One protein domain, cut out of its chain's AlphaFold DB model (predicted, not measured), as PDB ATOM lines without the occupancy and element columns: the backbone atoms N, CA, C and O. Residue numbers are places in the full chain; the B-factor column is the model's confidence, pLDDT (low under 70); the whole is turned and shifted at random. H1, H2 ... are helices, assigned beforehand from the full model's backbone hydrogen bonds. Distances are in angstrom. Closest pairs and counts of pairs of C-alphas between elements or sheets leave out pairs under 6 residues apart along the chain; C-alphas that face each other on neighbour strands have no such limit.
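This is residues 111 to 175 of the 175 residues of the protein "Hypothetical protein" of Micromonas pusilla (UniProt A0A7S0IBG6). This is a long helical hairpin, H1 then H2, joined by a tight turn at one end and opening as a narrow V toward the other, where residues 111 to 122 and 158 to 175 stand free. The 65 printed residues hold two named helices and no named strand: all helix. The whole is only just loose, close to extended, with a radius of gyration of the C-alphas of 15.9 A, and only just a rod, 54 by 20 by 11 A.

Look first at H1, residues 111 to 138, then H2, residues 143 to 170. They run opposite ways at a shallow tilt of 19 degrees. Residues 130 to 137 alone touch H2, by residues 143 to 150 alone; the closest C-alphas, of Ala 137 and Ala 143, are 6.3 A apart. Every O i to N i+4 pair is within hydrogen-bond range in H1, and 23 of 24 in H2.

Find C-alpha 111 at (-14.825, 43.194, -25.985); H1 runs 40.5 A from there. H2 runs 40.9 A to C-alpha 170 at (-19.655, 54.826, -37.411).

The farthest C-alphas, Gly 140 and Ser 175, are 53.8 A apart. The printed part has no cut. Look for pLDDT under 70 at residues 111 to 115, 117, 137, 140 to 144 and 169 to 175.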
ATOM      1  N   PRO A 111     -13.403  43.145 -26.333       55.28
ATOM      2  CA  PRO A 111     -14.825  43.194 -25.985       55.28
ATOM      3  C   PRO A 111     -15.709  43.031 -27.232       55.28
ATOM      4  O   PRO A 111     -16.686  42.288 -27.199       55.28
ATOM      5  N   SER A 112     -15.292  43.589 -28.373       54.59
ATOM      6  CA  SER A 112     -15.941  43.390 -29.678       54.59
ATOM      7  C   SER A 112     -15.863  41.947 -30.199       54.59
ATOM      8  O   SER A 112     -16.772  41.495 -30.888       54.59
ATOM      9  N   GLY A 113     -14.811  41.199 -29.855       61.09
ATOM     10  CA  GLY A 113     -14.659  39.780 -30.190       61.09
ATOM     11  C   GLY A 113     -15.571  38.881 -29.355       61.09
ATOM     12  O   GLY A 113     -16.211  37.983 -29.902       61.09
ATOM     13  N   ARG A 114     -15.721  39.181 -28.055       59.09
ATOM     14  CA  ARG A 114     -16.683  38.498 -27.169       59.09
ATOM     15  C   ARG A 114     -18.126  38.789 -27.560       59.09
ATOM     16  O   ARG A 114     -18.919  37.857 -27.649       59.09
ATOM     17  N   VAL A 115     -18.449  40.044 -27.877       62.62
ATOM     18  CA  VAL A 115     -19.761  40.428 -28.426       62.62
ATOM     19  C   VAL A 115     -19.993  39.746 -29.779       62.62
ATOM     20  O   VAL A 115     -21.082  39.244 -30.040       62.62
ATOM     21  N   GLY A 116     -18.960  39.635 -30.617       70.88
ATOM     22  CA  GLY A 116     -19.017  38.897 -31.878       70.88
ATOM     23  C   GLY A 116     -19.281  37.397 -31.706       70.88
ATOM     24  O   GLY A 116     -20.029  36.827 -32.496       70.88
ATOM     25  N   MET A 117     -18.711  36.755 -30.680       68.12
ATOM     26  CA  MET A 117     -19.011  35.360 -30.333       68.12
ATOM     27  C   MET A 117     -20.430  35.200 -29.778       68.12
ATOM     28  O   MET A 117     -21.168  34.366 -30.286       68.12
ATOM     29  N   GLN A 118     -20.858  36.056 -28.846       74.88
ATOM     30  CA  GLN A 118     -22.222  36.030 -28.300       74.88
ATOM     31  C   GLN A 118     -23.282  36.204 -29.393       74.88
ATOM     32  O   GLN A 118     -24.248  35.453 -29.450       74.88
ATOM     33  N   LEU A 119     -23.065  37.133 -30.328       72.31
ATOM     34  CA  LEU A 119     -23.963  37.331 -31.466       72.31
ATOM     35  C   LEU A 119     -23.991  36.128 -32.416       72.31
ATOM     36  O   LEU A 119     -25.030  35.853 -33.014       72.31
ATOM     37  N   ARG A 120     -22.871  35.413 -32.573       75.69
ATOM     38  CA  ARG A 120     -22.808  34.183 -33.377       75.69
ATOM     39  C   ARG A 120     -23.534  33.030 -32.697       75.69
ATOM     40  O   ARG A 120     -24.277  32.326 -33.372       75.69
ATOM     41  N   ASP A 121     -23.376  32.881 -31.388       80.69
ATOM     42  CA  ASP A 121     -24.057  31.848 -30.607       80.69
ATOM     43  C   ASP A 121     -25.572  32.102 -30.558       80.69
ATOM     44  O   ASP A 121     -26.368  31.186 -30.766       80.69
ATOM     45  N   GLU A 122     -25.986  33.364 -30.399       82.56
ATOM     46  CA  GLU A 122     -27.388  33.784 -30.518       82.56
ATOM     47  C   GLU A 122     -27.950  33.523 -31.922       82.56
ATOM     48  O   GLU A 122     -29.096  33.094 -32.070       82.56
ATOM     49  N   PHE A 123     -27.162  33.772 -32.969       76.69
ATOM     50  CA  PHE A 123     -27.580  33.518 -34.347       76.69
ATOM     51  C   PHE A 123     -27.747  32.020 -34.624       76.69
ATOM     52  O   PHE A 123     -28.704  31.614 -35.282       76.69
ATOM     53  N   GLU A 124     -26.848  31.192 -34.097       81.81
ATOM     54  CA  GLU A 124     -26.931  29.739 -34.220       81.81
ATOM     55  C   GLU A 124     -28.123  29.175 -33.431       81.81
ATOM     56  O   GLU A 124     -28.820  28.284 -33.922       81.81
ATOM     57  N   ALA A 125     -28.429  29.742 -32.259       85.44
ATOM     58  CA  ALA A 125     -29.631  29.412 -31.499       85.44
ATOM     59  C   ALA A 125     -30.911  29.732 -32.291       85.44
ATOM     60  O   ALA A 125     -31.771  28.866 -32.445       85.44
ATOM     61  N   LEU A 126     -30.998  30.928 -32.885       78.19
ATOM     62  CA  LEU A 126     -32.132  31.330 -33.726       78.19
ATOM     63  C   LEU A 126     -32.272  30.455 -34.979       78.19
ATOM     64  O   LEU A 126     -33.383  30.147 -35.409       78.19
ATOM     65  N   ARG A 127     -31.153  30.030 -35.572       83.50
ATOM     66  CA  ARG A 127     -31.148  29.131 -36.730       83.50
ATOM     67  C   ARG A 127     -31.693  27.747 -36.378       83.50
ATOM     68  O   ARG A 127     -32.429  27.173 -37.180       83.50
ATOM     69  N   ARG A 128     -31.344  27.217 -35.202       83.50
ATOM     70  CA  ARG A 128     -31.885  25.944 -34.700       83.50
ATOM     71  C   ARG A 128     -33.374  26.051 -34.406       83.50
ATOM     72  O   ARG A 128     -34.131  25.226 -34.900       83.50
ATOM     73  N   GLU A 129     -33.792  27.103 -33.710       80.81
ATOM     74  CA  GLU A 129     -35.204  27.355 -33.398       80.81
ATOM     75  C   GLU A 129     -36.052  27.487 -34.676       80.81
ATOM     76  O   GLU A 129     -37.131  26.908 -34.788       80.81
ATOM     77  N   TYR A 130     -35.534  28.169 -35.701       75.56
ATOM     78  CA  TYR A 130     -36.179  28.231 -37.014       75.56
ATOM     79  C   TYR A 130     -36.290  26.851 -37.687       75.56
ATOM     80  O   TYR A 130     -37.326  26.536 -38.273       75.56
ATOM     81  N   GLY A 131     -35.256  26.012 -37.581       81.94
ATOM     82  CA  GLY A 131     -35.294  24.626 -38.060       81.94
ATOM     83  C   GLY A 131     -36.360  23.787 -37.350       81.94
ATOM     84  O   GLY A 131     -37.139  23.101 -38.005       81.94
ATOM     85  N   GLU A 132     -36.468  23.913 -36.029       84.31
ATOM     86  CA  GLU A 132     -37.496  23.232 -35.232       84.31
ATOM     87  C   GLU A 132     -38.914  23.689 -35.597       84.31
ATOM     88  O   GLU A 132     -39.847  22.882 -35.630       84.31
ATOM     89  N   LEU A 133     -39.085  24.975 -35.915       77.50
ATOM     90  CA  LEU A 133     -40.347  25.525 -36.407       77.50
ATOM     91  C   LEU A 133     -40.704  24.979 -37.795       77.50
ATOM     92  O   LEU A 133     -41.857  24.614 -38.017       77.50
ATOM     93  N   LEU A 134     -39.740  24.854 -38.711       79.38
ATOM     94  CA  LEU A 134     -39.964  24.216 -40.013       79.38
ATOM     95  C   LEU A 134     -40.318  22.730 -39.872       79.38
ATOM     96  O   LEU A 134     -41.244  22.259 -40.531       79.38
ATOM     97  N   ASP A 135     -39.659  22.012 -38.966       80.69
ATOM     98  CA  ASP A 135     -39.985  20.617 -38.663       80.69
ATOM     99  C   ASP A 135     -41.376  20.484 -38.025       80.69
ATOM    100  O   ASP A 135     -42.113  19.539 -38.309       80.69
ATOM    101  N   ALA A 136     -41.776  21.433 -37.175       73.94
ATOM    102  CA  ALA A 136     -43.124  21.504 -36.618       73.94
ATOM    103  C   ALA A 136     -44.186  21.800 -37.696       73.94
ATOM    104  O   ALA A 136     -45.273  21.218 -37.648       73.94
ATOM    105  N   ALA A 137     -43.859  22.647 -38.676       66.94
ATOM    106  CA  ALA A 137     -44.686  22.929 -39.850       66.94
ATOM    107  C   ALA A 137     -44.876  21.684 -40.717       66.94
ATOM    108  O   ALA A 137     -45.995  21.352 -41.102       66.94
ATOM    109  N   ALA A 138     -43.779  20.970 -40.986       71.69
ATOM    110  CA  ALA A 138     -43.777  19.732 -41.755       71.69
ATOM    111  C   ALA A 138     -44.583  18.627 -41.052       71.69
ATOM    112  O   ALA A 138     -45.207  17.799 -41.710       71.69
ATOM    113  N   LYS A 139     -44.632  18.655 -39.713       79.75
ATOM    114  CA  LYS A 139     -45.479  17.790 -38.873       79.75
ATOM    115  C   LYS A 139     -46.945  18.248 -38.787       79.75
ATOM    116  O   LYS A 139     -47.715  17.634 -38.053       79.75
ATOM    117  N   GLY A 140     -47.343  19.301 -39.503       63.66
ATOM    118  CA  GLY A 140     -48.738  19.740 -39.604       63.66
ATOM    119  C   GLY A 140     -49.273  20.514 -38.395       63.66
ATOM    120  O   GLY A 140     -50.487  20.586 -38.217       63.66
ATOM    121  N   LYS A 141     -48.408  21.100 -37.551       62.94
ATOM    122  CA  LYS A 141     -48.850  22.028 -36.490       62.94
ATOM    123  C   LYS A 141     -49.293  23.369 -37.102       62.94
ATOM    124  O   LYS A 141     -48.702  23.810 -38.084       62.94
ATOM    125  N   ASN A 142     -50.324  23.998 -36.518       62.38
ATOM    126  CA  ASN A 142     -51.038  25.186 -37.023       62.38
ATOM    127  C   ASN A 142     -50.152  26.191 -37.788       62.38
ATOM    128  O   ASN A 142     -49.402  26.971 -37.198       62.38
ATOM    129  N   ALA A 143     -50.290  26.200 -39.117       59.38
ATOM    130  CA  ALA A 143     -49.482  27.010 -40.029       59.38
ATOM    131  C   ALA A 143     -49.643  28.529 -39.819       59.38
ATOM    132  O   ALA A 143     -48.710  29.285 -40.082       59.38
ATOM    133  N   ALA A 144     -50.796  28.974 -39.308       64.56
ATOM    134  CA  ALA A 144     -51.055  30.380 -39.000       64.56
ATOM    135  C   ALA A 144     -50.179  30.886 -37.838       64.56
ATOM    136  O   ALA A 144     -49.504  31.905 -37.976       64.56
ATOM    137  N   ASP A 145     -50.094  30.119 -36.744       77.56
ATOM    138  CA  ASP A 145     -49.250  30.453 -35.587       77.56
ATOM    139  C   ASP A 145     -47.762  30.441 -35.956       77.56
ATOM    140  O   ASP A 145     -46.956  31.205 -35.418       77.56
ATOM    141  N   LEU A 146     -47.389  29.568 -36.892       70.19
ATOM    142  CA  LEU A 146     -46.033  29.479 -37.403       70.19
ATOM    143  C   LEU A 146     -45.669  30.673 -38.293       70.19
ATOM    144  O   LEU A 146     -44.587  31.235 -38.140       70.19
ATOM    145  N   SER A 147     -46.579  31.090 -39.176       74.06
ATOM    146  CA  SER A 147     -46.392  32.246 -40.058       74.06
ATOM    147  C   SER A 147     -46.150  33.523 -39.254       74.06
ATOM    148  O   SER A 147     -45.164  34.217 -39.485       74.06
ATOM    149  N   SER A 148     -46.972  33.784 -38.232       78.19
ATOM    150  CA  SER A 148     -46.806  34.963 -37.371       78.19
ATOM    151  C   SER A 148     -45.497  34.938 -36.573       78.19
ATOM    152  O   SER A 148     -44.869  35.979 -36.362       78.19
ATOM    153  N   LYS A 149     -45.034  33.753 -36.152       79.94
ATOM    154  CA  LYS A 149     -43.728  33.605 -35.489       79.94
ATOM    155  C   LYS A 149     -42.568  33.855 -36.449       79.94
ATOM    156  O   LYS A 149     -41.620  34.545 -36.077       79.94
ATOM    157  N   ILE A 150     -42.652  33.352 -37.679       82.12
ATOM    158  CA  ILE A 150     -41.633  33.566 -38.714       82.12
ATOM    159  C   ILE A 150     -41.541  35.053 -39.082       82.12
ATOM    160  O   ILE A 150     -40.442  35.601 -39.109       82.12
ATOM    161  N   GLU A 151     -42.671  35.735 -39.270       89.75
ATOM    162  CA  GLU A 151     -42.705  37.182 -39.523       89.75
ATOM    163  C   GLU A 151     -42.083  37.984 -38.369       89.75
ATOM    164  O   GLU A 151     -41.279  38.891 -38.596       89.75
ATOM    165  N   SER A 152     -42.364  37.604 -37.117       90.31
ATOM    166  CA  SER A 152     -41.748  38.232 -35.942       90.31
ATOM    167  C   SER A 152     -40.223  38.077 -35.920       90.31
ATOM    168  O   SER A 152     -39.500  39.021 -35.586       90.31
ATOM    169  N   VAL A 153     -39.714  36.898 -36.288       89.19
ATOM    170  CA  VAL A 153     -38.270  36.627 -36.351       89.19
ATOM    171  C   VAL A 153     -37.609  37.428 -37.473       89.19
ATOM    172  O   VAL A 153     -36.557  38.027 -37.242       89.19
ATOM    173  N   ILE A 154     -38.238  37.513 -38.649       90.12
ATOM    174  CA  ILE A 154     -37.741  38.313 -39.780       90.12
ATOM    175  C   ILE A 154     -37.596  39.783 -39.368       90.12
ATOM    176  O   ILE A 154     -36.515  40.353 -39.516       90.12
ATOM    177  N   LEU A 155     -38.619  40.366 -38.737       92.25
ATOM    178  CA  LEU A 155     -38.573  41.757 -38.271       92.25
ATOM    179  C   LEU A 155     -37.456  42.006 -37.244       92.25
ATOM    180  O   LEU A 155     -36.779  43.038 -37.274       92.25
ATOM    181  N   LYS A 156     -37.225  41.058 -36.327       91.00
ATOM    182  CA  LYS A 156     -36.129  41.154 -35.347       91.00
ATOM    183  C   LYS A 156     -34.758  41.100 -36.025       91.00
ATOM    184  O   LYS A 156     -33.864  41.856 -35.636       91.00
ATOM    185  N   LEU A 157     -34.595  40.246 -37.033       83.00
ATOM    186  CA  LEU A 157     -33.354  40.125 -37.800       83.00
ATOM    187  C   LEU A 157     -33.069  41.378 -38.628       83.00
ATOM    188  O   LEU A 157     -31.940  41.863 -38.610       83.00
ATOM    189  N   GLU A 158     -34.077  41.946 -39.287       89.75
ATOM    190  CA  GLU A 158     -33.943  43.197 -40.043       89.75
ATOM    191  C   GLU A 158     -33.567  44.373 -39.139       89.75
ATOM    192  O   GLU A 158     -32.677  45.166 -39.453       89.75
ATOM    193  N   ARG A 159     -34.185  44.462 -37.958       87.44
ATOM    194  CA  ARG A 159     -33.835  45.499 -36.985       87.44
ATOM    195  C   ARG A 159     -32.397  45.347 -36.489       87.44
ATOM    196  O   ARG A 159     -31.682  46.345 -36.397       87.44
ATOM    197  N   LYS A 160     -31.953  44.121 -36.187       83.38
ATOM    198  CA  LYS A 160     -30.566  43.859 -35.761       83.38
ATOM    199  C   LYS A 160     -29.561  44.121 -36.892       83.38
ATOM    200  O   LYS A 160     -28.525  44.731 -36.637       83.38
ATOM    201  N   SER A 161     -29.863  43.738 -38.133       79.06
ATOM    202  CA  SER A 161     -28.968  43.971 -39.276       79.06
ATOM    203  C   SER A 161     -28.792  45.464 -39.569       79.06
ATOM    204  O   SER A 161     -27.676  45.913 -39.827       79.06
ATOM    205  N   ALA A 162     -29.855  46.261 -39.422       83.69
ATOM    206  CA  ALA A 162     -29.783  47.713 -39.538       83.69
ATOM    207  C   ALA A 162     -28.887  48.353 -38.461       83.69
ATOM    208  O   ALA A 162     -28.181  49.321 -38.750       83.69
ATOM    209  N   ILE A 163     -28.885  47.812 -37.237       81.94
ATOM    210  CA  ILE A 163     -28.015  48.277 -36.143       81.94
ATOM    211  C   ILE A 163     -26.551  47.946 -36.444       81.94
ATOM    212  O   ILE A 163     -25.709  48.836 -36.370       81.94
ATOM    213  N   ILE A 164     -26.253  46.712 -36.865       75.81
ATOM    214  CA  ILE A 164     -24.893  46.296 -37.250       75.81
ATOM    215  C   ILE A 164     -24.369  47.158 -38.404       75.81
ATOM    216  O   ILE A 164     -23.244  47.647 -38.352       75.81
ATOM    217  N   ALA A 165     -25.199  47.409 -39.420       76.81
ATOM    218  CA  ALA A 165     -24.827  48.251 -40.552       76.81
ATOM    219  C   ALA A 165     -24.581  49.717 -40.157       76.81
ATOM    220  O   ALA A 165     -23.801  50.400 -40.814       76.81
ATOM    221  N   ARG A 166     -25.251  50.224 -39.113       76.44
ATOM    222  CA  ARG A 166     -24.975  51.557 -38.557       76.44
ATOM    223  C   ARG A 166     -23.656  51.574 -37.792       76.44
ATOM    224  O   ARG A 166     -22.854  52.453 -38.066       76.44
ATOM    225  N   LEU A 167     -23.416  50.583 -36.934       76.06
ATOM    226  CA  LEU A 167     -22.177  50.458 -36.161       76.06
ATOM    227  C   LEU A 167     -20.943  50.413 -37.080       76.06
ATOM    228  O   LEU A 167     -20.019  51.198 -36.920       76.06
ATOM    229  N   HIS A 168     -21.005  49.597 -38.138       70.56
ATOM    230  CA  HIS A 168     -19.929  49.483 -39.129       70.56
ATOM    231  C   HIS A 168     -19.629  50.779 -39.899       70.56
ATOM    232  O   HIS A 168     -18.514  50.941 -40.382       70.56
ATOM    233  N   ARG A 169     -20.614  51.675 -40.059       66.75
ATOM    234  CA  ARG A 169     -20.403  52.987 -40.696       66.75
ATOM    235  C   ARG A 169     -19.777  53.984 -39.724       66.75
ATOM    236  O   ARG A 169     -18.859  54.693 -40.103       66.75
ATOM    237  N   SER A 170     -20.218  53.980 -38.469       61.38
ATOM    238  CA  SER A 170     -19.655  54.826 -37.411       61.38
ATOM    239  C   SER A 170     -18.176  54.531 -37.137       61.38
ATOM    240  O   SER A 170     -17.414  55.460 -36.901       61.38
ATOM    241  N   ASP A 171     -17.765  53.264 -37.235       57.28
ATOM    242  CA  ASP A 171     -16.363  52.851 -37.085       57.28
ATOM    243  C   ASP A 171     -15.478  53.243 -38.291       57.28
ATOM    244  O   ASP A 171     -14.257  53.248 -38.178       57.28
ATOM    245  N   HIS A 172     -16.067  53.550 -39.456       56.41
ATOM    246  CA  HIS A 172     -15.339  53.986 -40.660       56.41
ATOM    247  C   HIS A 172     -15.182  55.510 -40.768       56.41
ATOM    248  O   HIS A 172     -14.218  55.959 -41.375       56.41
ATOM    249  N   ASP A 173     -16.079  56.295 -40.165       55.91
ATOM    250  CA  ASP A 173     -16.026  57.767 -40.193       55.91
ATOM    251  C   ASP A 173     -15.167  58.368 -39.052       55.91
ATOM    252  O   ASP A 173     -15.061  59.587 -38.923       55.91
ATOM    253  N   GLY A 174     -14.578  57.522 -38.197       50.97
ATOM    254  CA  GLY A 174     -13.802  57.911 -37.012       50.97
ATOM    255  C   GLY A 174     -12.286  57.673 -37.093       50.97
ATOM    256  O   GLY A 174     -11.644  57.640 -36.044       50.97
ATOM    257  N   SER A 175     -11.711  57.456 -38.284       43.62
ATOM    258  CA  SER A 175     -10.257  57.307 -38.510       43.62
ATOM    259  C   SER A 175      -9.723  58.307 -39.523       43.62
ATOM    260  O   SER A 175     -10.407  58.525 -40.546       43.62
TER     261      SER A 175